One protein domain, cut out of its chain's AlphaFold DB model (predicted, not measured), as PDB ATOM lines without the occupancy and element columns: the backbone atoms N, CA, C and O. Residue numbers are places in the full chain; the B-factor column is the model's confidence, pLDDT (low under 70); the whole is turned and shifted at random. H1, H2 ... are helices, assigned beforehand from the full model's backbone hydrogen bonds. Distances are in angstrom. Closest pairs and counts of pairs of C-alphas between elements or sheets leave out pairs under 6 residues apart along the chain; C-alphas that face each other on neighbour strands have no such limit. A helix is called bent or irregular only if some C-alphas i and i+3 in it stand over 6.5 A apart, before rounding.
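This is residues 153 to 213 of the 265 residues of the protein "Hypothetical protein" of Cyclophora tenuis (UniProt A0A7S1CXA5). One long helix, H1, forms a long arm, and at its far end a loop leads into a shorter helix, H2, which turns off to the side, giving the whole the shape of an L. The two helices make a corner through the loop of residues 191 to 198 and do not pack side by side. The printed part has 61 residues with two named helices, H1 then H2, and no named strand; its class is all helix. It is extended, with a radius of gyration of the C-alphas of 20.5 A, and spans 62 by 28 by 15 A, H1 making the length.

H1, residues 153 to 190, is the longest helix. H2, residues 199 to 213, is apart from it, with no C-alpha of the one within 8 A of the other. A short link of 8 residues joins them. Residues 153 to 184 of H1 stand free, as do residues 186 to 191, of which 186 to 190 belong to H1, and residues 206 to 213 of H2. In H1 and H2 every O i to N i+4 pair is within hydrogen-bond range.

H1 has 38 residues and measures 54.9 A from C-alpha 153 at (14.995, -24.527, -0.870) to C-alpha 190 at (-29.709, -54.604, 9.472). H2 has 15 residues and measures 21.5 A, from C-alpha 199 at (-39.551, -45.502, 18.970) to C-alpha 213 at (-25.329, -43.685, 34.951). Along H1 x falls from 14.995 to -29.709, while along H2 z rises from 18.970 to 34.951. Neither helix is bent.

The two C-alphas farthest apart are those of Leu 153 and Glu 199, 61.7 A. The first and last printed C-alphas, of Leu 153 and Ser 213, are 57.2 A apart. The printed part has no cut and no long link. The mean pLDDT of the printed part is 76.0; that of H1 is 86 and that of H2 is 63. Confidence is low, under 70, at residue 185 and residues 187 to 213.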
ATOM      1  N   LEU A 153      15.971 -23.931   0.044       83.31
ATOM      2  CA  LEU A 153      14.995 -24.527  -0.870       83.31
ATOM      3  C   LEU A 153      14.853 -26.059  -0.718       83.31
ATOM      4  O   LEU A 153      13.758 -26.606  -0.847       83.31
ATOM      5  N   ARG A 154      15.955 -26.774  -0.451       84.81
ATOM      6  CA  ARG A 154      15.931 -28.235  -0.249       84.81
ATOM      7  C   ARG A 154      15.292 -28.582   1.089       84.81
ATOM      8  O   ARG A 154      14.465 -29.485   1.150       84.81
ATOM      9  N   ILE A 155      15.621 -27.811   2.125       87.75
ATOM     10  CA  ILE A 155      15.039 -27.958   3.461       87.75
ATOM     11  C   ILE A 155      13.531 -27.699   3.398       87.75
ATOM     12  O   ILE A 155      12.753 -28.525   3.873       87.75
ATOM     13  N   SER A 156      13.099 -26.623   2.728       90.31
ATOM     14  CA  SER A 156      11.669 -26.355   2.549       90.31
ATOM     15  C   SER A 156      10.960 -27.478   1.792       90.31
ATOM     16  O   SER A 156       9.849 -27.838   2.161       90.31
ATOM     17  N   GLY A 157      11.606 -28.074   0.782       92.56
ATOM     18  CA  GLY A 157      11.047 -29.209   0.042       92.56
ATOM     19  C   GLY A 157      10.826 -30.445   0.917       92.56
ATOM     20  O   GLY A 157       9.758 -31.051   0.858       92.56
ATOM     21  N   ILE A 158      11.796 -30.783   1.773       92.75
ATOM     22  CA  ILE A 158      11.686 -31.914   2.710       92.75
ATOM     23  C   ILE A 158      10.557 -31.666   3.714       92.75
ATOM     24  O   ILE A 158       9.719 -32.540   3.921       92.75
ATOM     25  N   VAL A 159      10.483 -30.463   4.289       94.69
ATOM     26  CA  VAL A 159       9.418 -30.098   5.236       94.69
ATOM     27  C   VAL A 159       8.040 -30.203   4.577       94.69
ATOM     28  O   VAL A 159       7.126 -30.794   5.151       94.69
ATOM     29  N   LEU A 160       7.888 -29.703   3.348       95.94
ATOM     30  CA  LEU A 160       6.624 -29.755   2.604       95.94
ATOM     31  C   LEU A 160       6.225 -31.203   2.263       95.94
ATOM     32  O   LEU A 160       5.052 -31.570   2.358       95.94
ATOM     33  N   LEU A 161       7.199 -32.060   1.950       95.81
ATOM     34  CA  LEU A 161       6.971 -33.488   1.733       95.81
ATOM     35  C   LEU A 161       6.491 -34.175   3.024       95.81
ATOM     36  O   LEU A 161       5.489 -34.887   3.012       95.81
ATOM     37  N   VAL A 162       7.132 -33.907   4.162       96.88
ATOM     38  CA  VAL A 162       6.703 -34.458   5.458       96.88
ATOM     39  C   VAL A 162       5.283 -34.004   5.809       96.88
ATOM     40  O   VAL A 162       4.451 -34.826   6.197       96.88
ATOM     41  N   PHE A 163       4.961 -32.724   5.602       97.06
ATOM     42  CA  PHE A 163       3.607 -32.211   5.828       97.06
ATOM     43  C   PHE A 163       2.567 -32.863   4.916       97.06
ATOM     44  O   PHE A 163       1.486 -33.213   5.384       97.06
ATOM     45  N   THR A 164       2.877 -33.067   3.635       96.69
ATOM     46  CA  THR A 164       1.939 -33.716   2.704       96.69
ATOM     47  C   THR A 164       1.693 -35.179   3.068       96.69
ATOM     48  O   THR A 164       0.543 -35.618   3.027       96.69
ATOM     49  N   LEU A 165       2.717 -35.915   3.514       96.75
ATOM     50  CA  LEU A 165       2.552 -37.284   4.021       96.75
ATOM     51  C   LEU A 165       1.708 -37.341   5.301       96.75
ATOM     52  O   LEU A 165       0.830 -38.197   5.413       96.75
ATOM     53  N   LEU A 166       1.918 -36.419   6.245       96.50
ATOM     54  CA  LEU A 166       1.099 -36.332   7.461       96.50
ATOM     55  C   LEU A 166      -0.366 -36.021   7.139       96.50
ATOM     56  O   LEU A 166      -1.276 -36.631   7.703       96.50
ATOM     57  N   LEU A 167      -0.602 -35.099   6.206       96.25
ATOM     58  CA  LEU A 167      -1.947 -34.704   5.789       96.25
ATOM     59  C   LEU A 167      -2.651 -35.852   5.052       96.25
ATOM     60  O   LEU A 167      -3.817 -36.135   5.328       96.25
ATOM     61  N   TRP A 168      -1.928 -36.580   4.196       96.88
ATOM     62  CA  TRP A 168      -2.423 -37.820   3.599       96.88
ATOM     63  C   TRP A 168      -2.809 -38.821   4.687       96.88
ATOM     64  O   TRP A 168      -3.935 -39.317   4.684       96.88
ATOM     65  N   TYR A 169      -1.916 -39.106   5.636       96.44
ATOM     66  CA  TYR A 169      -2.186 -40.066   6.705       96.44
ATOM     67  C   TYR A 169      -3.435 -39.692   7.517       96.44
ATOM     68  O   TYR A 169      -4.287 -40.547   7.767       96.44
ATOM     69  N   MET A 170      -3.602 -38.410   7.850       94.94
ATOM     70  CA  MET A 170      -4.806 -37.898   8.514       94.94
ATOM     71  C   MET A 170      -6.072 -38.117   7.678       94.94
ATOM     72  O   MET A 170      -7.078 -38.597   8.201       94.94
ATOM     73  N   LEU A 171      -6.031 -37.818   6.375       94.25
ATOM     74  CA  LEU A 171      -7.159 -38.063   5.470       94.25
ATOM     75  C   LEU A 171      -7.489 -39.551   5.364       94.25
ATOM     76  O   LEU A 171      -8.663 -39.917   5.360       94.25
ATOM     77  N   TYR A 172      -6.470 -40.407   5.313       94.44
ATOM     78  CA  TYR A 172      -6.654 -41.851   5.307       94.44
ATOM     79  C   TYR A 172      -7.324 -42.320   6.602       94.44
ATOM     80  O   TYR A 172      -8.331 -43.023   6.544       94.44
ATOM     81  N   LYS A 173      -6.841 -41.865   7.765       92.06
ATOM     82  CA  LYS A 173      -7.437 -42.181   9.071       92.06
ATOM     83  C   LYS A 173      -8.905 -41.754   9.129       92.06
ATOM     84  O   LYS A 173      -9.762 -42.592   9.404       92.06
ATOM     85  N   LEU A 174      -9.212 -40.510   8.761       90.88
ATOM     86  CA  LEU A 174     -10.587 -39.998   8.706       90.88
ATOM     87  C   LEU A 174     -11.467 -40.788   7.727       90.88
ATOM     88  O   LEU A 174     -12.624 -41.079   8.023       90.88
ATOM     89  N   ALA A 175     -10.939 -41.162   6.561       89.19
ATOM     90  CA  ALA A 175     -11.669 -41.982   5.599       89.19
ATOM     91  C   ALA A 175     -11.962 -43.382   6.160       89.19
ATOM     92  O   ALA A 175     -13.067 -43.899   5.975       89.19
ATOM     93  N   THR A 176     -11.008 -43.986   6.873       88.12
ATOM     94  CA  THR A 176     -11.213 -45.287   7.524       88.12
ATOM     95  C   THR A 176     -12.195 -45.211   8.686       88.12
ATOM     96  O   THR A 176     -13.013 -46.116   8.827       88.12
ATOM     97  N   GLU A 177     -12.179 -44.134   9.473       84.12
ATOM     98  CA  GLU A 177     -13.150 -43.899  10.547       84.12
ATOM     99  C   GLU A 177     -14.558 -43.739   9.975       84.12
ATOM    100  O   GLU A 177     -15.454 -44.484  10.362       84.12
ATOM    101  N   ARG A 178     -14.732 -42.914   8.935       79.56
ATOM    102  CA  ARG A 178     -16.020 -42.784   8.229       79.56
ATOM    103  C   ARG A 178     -16.496 -44.095   7.610       79.56
ATOM    104  O   ARG A 178     -17.696 -44.348   7.537       79.56
ATOM    105  N   LYS A 179     -15.577 -44.928   7.111       82.00
ATOM    106  CA  LYS A 179     -15.932 -46.248   6.578       82.00
ATOM    107  C   LYS A 179     -16.416 -47.169   7.696       82.00
ATOM    108  O   LYS A 179     -17.442 -47.817   7.517       82.00
ATOM    109  N   LYS A 180     -15.727 -47.176   8.841       77.06
ATOM    110  CA  LYS A 180     -16.157 -47.919  10.029       77.06
ATOM    111  C   LYS A 180     -17.527 -47.443  10.494       77.06
ATOM    112  O   LYS A 180     -18.402 -48.278  10.641       77.06
ATOM    113  N   GLU A 181     -17.748 -46.138  10.651       74.50
ATOM    114  CA  GLU A 181     -19.057 -45.579  11.034       74.50
ATOM    115  C   GLU A 181     -20.176 -46.045  10.095       74.50
ATOM    116  O   GLU A 181     -21.201 -46.533  10.553       74.50
ATOM    117  N   ARG A 182     -19.949 -46.020   8.775       74.06
ATOM    118  CA  ARG A 182     -20.924 -46.533   7.796       74.06
ATOM    119  C   ARG A 182     -21.161 -48.037   7.908       74.06
ATOM    120  O   ARG A 182     -22.278 -48.492   7.679       74.06
ATOM    121  N   GLU A 183     -20.121 -48.818   8.193       77.75
ATOM    122  CA  GLU A 183     -20.242 -50.263   8.413       77.75
ATOM    123  C   GLU A 183     -21.029 -50.557   9.695       77.75
ATOM    124  O   GLU A 183     -21.923 -51.403   9.670       77.75
ATOM    125  N   TRP A 184     -20.775 -49.808  10.772       70.75
ATOM    126  CA  TRP A 184     -21.563 -49.857  12.000       70.75
ATOM    127  C   TRP A 184     -23.023 -49.490  11.724       70.75
ATOM    128  O   TRP A 184     -23.897 -50.301  12.017       70.75
ATOM    129  N   ASP A 185     -23.302 -48.362  11.069       67.88
ATOM    130  CA  ASP A 185     -24.665 -47.932  10.719       67.88
ATOM    131  C   ASP A 185     -25.407 -48.962   9.856       67.88
ATOM    132  O   ASP A 185     -26.598 -49.215  10.051       67.88
ATOM    133  N   LEU A 186     -24.716 -49.604   8.908       72.06
ATOM    134  CA  LEU A 186     -25.296 -50.670   8.088       72.06
ATOM    135  C   LEU A 186     -25.615 -51.925   8.903       72.06
ATOM    136  O   LEU A 186     -26.638 -52.566   8.648       72.06
ATOM    137  N   ILE A 187     -24.762 -52.292   9.860       69.69
ATOM    138  CA  ILE A 187     -24.998 -53.427  10.759       69.69
ATOM    139  C   ILE A 187     -26.147 -53.110  11.725       69.69
ATOM    140  O   ILE A 187     -27.028 -53.953  11.902       69.69
ATOM    141  N   TYR A 188     -26.194 -51.896  12.283       61.56
ATOM    142  CA  TYR A 188     -27.271 -51.433  13.160       61.56
ATOM    143  C   TYR A 188     -28.617 -51.399  12.428       61.56
ATOM    144  O   TYR A 188     -29.585 -51.996  12.899       61.56
ATOM    145  N   LYS A 189     -28.657 -50.847  11.208       62.66
ATOM    146  CA  LYS A 189     -29.863 -50.841  10.365       62.66
ATOM    147  C   LYS A 189     -30.317 -52.250   9.962       62.66
ATOM    148  O   LYS A 189     -31.513 -52.490   9.835       62.66
ATOM    149  N   LYS A 190     -29.386 -53.195   9.770       63.81
ATOM    150  CA  LYS A 190     -29.709 -54.604   9.472       63.81
ATOM    151  C   LYS A 190     -30.200 -55.392  10.687       63.81
ATOM    152  O   LYS A 190     -30.945 -56.347  10.495       63.81
ATOM    153  N   ARG A 191     -29.800 -55.024  11.908       61.06
ATOM    154  CA  ARG A 191     -30.273 -55.663  13.150       61.06
ATOM    155  C   ARG A 191     -31.667 -55.207  13.591       61.06
ATOM    156  O   ARG A 191     -32.179 -55.754  14.557       61.06
ATOM    157  N   GLY A 192     -32.291 -54.272  12.878       48.41
ATOM    158  CA  GLY A 192     -33.678 -53.876  13.124       48.41
ATOM    159  C   GLY A 192     -33.864 -52.847  14.236       48.41
ATOM    160  O   GLY A 192     -34.981 -52.402  14.433       48.41
ATOM    161  N   HIS A 193     -32.799 -52.393  14.902       54.00
ATOM    162  CA  HIS A 193     -32.881 -51.226  15.778       54.00
ATOM    163  C   HIS A 193     -32.862 -49.984  14.893       54.00
ATOM    164  O   HIS A 193     -31.816 -49.564  14.391       54.00
ATOM    165  N   GLY A 194     -34.062 -49.493  14.581       47.72
ATOM    166  CA  GLY A 194     -34.251 -48.345  13.716       47.72
ATOM    167  C   GLY A 194     -33.445 -47.143  14.209       47.72
ATOM    168  O   GLY A 194     -33.190 -46.974  15.399       47.72
ATOM    169  N   GLY A 195     -32.989 -46.318  13.263       56.94
ATOM    170  CA  GLY A 195     -32.225 -45.114  13.583       56.94
ATOM    171  C   GLY A 195     -32.972 -44.198  14.560       56.94
ATOM    172  O   GLY A 195     -34.170 -44.373  14.780       56.94
ATOM    173  N   LEU A 196     -32.271 -43.188  15.089       56.78
ATOM    174  CA  LEU A 196     -32.722 -42.244  16.132       56.78
ATOM    175  C   LEU A 196     -34.136 -41.626  15.970       56.78
ATOM    176  O   LEU A 196     -34.616 -40.978  16.890       56.78
ATOM    177  N   GLY A 197     -34.799 -41.784  14.821       55.28
ATOM    178  CA  GLY A 197     -36.182 -41.361  14.579       55.28
ATOM    179  C   GLY A 197     -37.256 -42.444  14.758       55.28
ATOM    180  O   GLY A 197     -38.386 -42.217  14.339       55.28
ATOM    181  N   THR A 198     -36.930 -43.617  15.309       59.53
ATOM    182  CA  THR A 198     -37.899 -44.698  15.582       59.53
ATOM    183  C   THR A 198     -38.014 -44.961  17.083       59.53
ATOM    184  O   THR A 198     -37.030 -44.825  17.806       59.53
ATOM    185  N   GLU A 199     -39.212 -45.323  17.546       57.75
ATOM    186  CA  GLU A 199     -39.551 -45.502  18.970       57.75
ATOM    187  C   GLU A 199     -38.647 -46.550  19.652       57.75
ATOM    188  O   GLU A 199     -38.124 -46.321  20.737       57.75
ATOM    189  N   GLU A 200     -38.316 -47.627  18.933       55.91
ATOM    190  CA  GLU A 200     -37.397 -48.684  19.382       55.91
ATOM    191  C   GLU A 200     -35.939 -48.203  19.541       55.91
ATOM    192  O   GLU A 200     -35.196 -48.710  20.383       55.91
ATOM    193  N   GLY A 201     -35.513 -47.216  18.745       57.66
ATOM    194  CA  GLY A 201     -34.183 -46.606  18.849       57.66
ATOM    195  C   GLY A 201     -34.062 -45.640  20.032       57.66
ATOM    196  O   GLY A 201     -32.984 -45.523  20.620       57.66
ATOM    197  N   LEU A 202     -35.164 -44.980  20.407       63.00
ATOM    198  CA  LEU A 202     -35.232 -44.083  21.565       63.00
ATOM    199  C   LEU A 202     -35.143 -44.872  22.882       63.00
ATOM    200  O   LEU A 202     -34.354 -44.507  23.756       63.00
ATOM    201  N   ASP A 203     -35.885 -45.978  22.989       63.50
ATOM    202  CA  ASP A 203     -35.869 -46.850  24.171       63.50
ATOM    203  C   ASP A 203     -34.490 -47.481  24.402       63.50
ATOM    204  O   ASP A 203     -33.997 -47.517  25.530       63.50
ATOM    205  N   TYR A 204     -33.799 -47.889  23.334       62.41
ATOM    206  CA  TYR A 204     -32.438 -48.412  23.457       62.41
ATOM    207  C   TYR A 204     -31.430 -47.340  23.911       62.41
ATOM    208  O   TYR A 204     -30.571 -47.620  24.746       62.41
ATOM    209  N   MET A 205     -31.538 -46.098  23.420       64.88
ATOM    210  CA  MET A 205     -30.688 -44.988  23.882       64.88
ATOM    211  C   MET A 205     -30.906 -44.675  25.367       64.88
ATOM    212  O   MET A 205     -29.944 -44.401  26.090       64.88
ATOM    213  N   LEU A 206     -32.156 -44.742  25.827       69.31
ATOM    214  CA  LEU A 206     -32.502 -44.578  27.237       69.31
ATOM    215  C   LEU A 206     -31.940 -45.724  28.091       69.31
ATOM    216  O   LEU A 206     -31.407 -45.464  29.170       69.31
ATOM    217  N   GLU A 207     -31.985 -46.968  27.608       68.44
ATOM    218  CA  GLU A 207     -31.415 -48.123  28.316       68.44
ATOM    219  C   GLU A 207     -29.880 -48.033  28.415       68.44
ATOM    220  O   GLU A 207     -29.321 -48.250  29.493       68.44
ATOM    221  N   VAL A 208     -29.190 -47.638  27.336       69.62
ATOM    222  CA  VAL A 208     -27.724 -47.443  27.336       69.62
ATOM    223  C   VAL A 208     -27.321 -46.302  28.279       69.62
ATOM    224  O   VAL A 208     -26.423 -46.480  29.105       69.62
ATOM    225  N   GLY A 209     -28.028 -45.167  28.246       62.53
ATOM    226  CA  GLY A 209     -27.787 -44.060  29.182       62.53
ATOM    227  C   GLY A 209     -28.077 -44.425  30.647       62.53
ATOM    228  O   GLY A 209     -27.429 -43.921  31.574       62.53
ATOM    229  N   ARG A 210     -29.010 -45.355  30.887       67.00
ATOM    230  CA  ARG A 210     -29.296 -45.882  32.230       67.00
ATOM    231  C   ARG A 210     -28.185 -46.798  32.750       67.00
ATOM    232  O   ARG A 210     -27.909 -46.794  33.946       67.00
ATOM    233  N   GLN A 211     -27.520 -47.551  31.876       63.41
ATOM    234  CA  GLN A 211     -26.402 -48.413  32.270       63.41
ATOM    235  C   GLN A 211     -25.128 -47.612  32.589       63.41
ATOM    236  O   GLN A 211     -24.473 -47.898  33.593       63.41
ATOM    237  N   GLU A 212     -24.808 -46.566  31.818       60.41
ATOM    238  CA  GLU A 212     -23.657 -45.693  32.117       60.41
ATOM    239  C   GLU A 212     -23.836 -44.906  33.425       60.41
ATOM    240  O   GLU A 212     -22.903 -44.788  34.222       60.41
ATOM    241  N   SER A 213     -25.046 -44.412  33.703       59.44
ATOM    242  CA  SER A 213     -25.329 -43.685  34.951       59.44
ATOM    243  C   SER A 213     -25.249 -44.571  36.202       59.44
ATOM    244  O   SER A 213     -24.838 -44.093  37.261       59.44
TER     245      SER A 213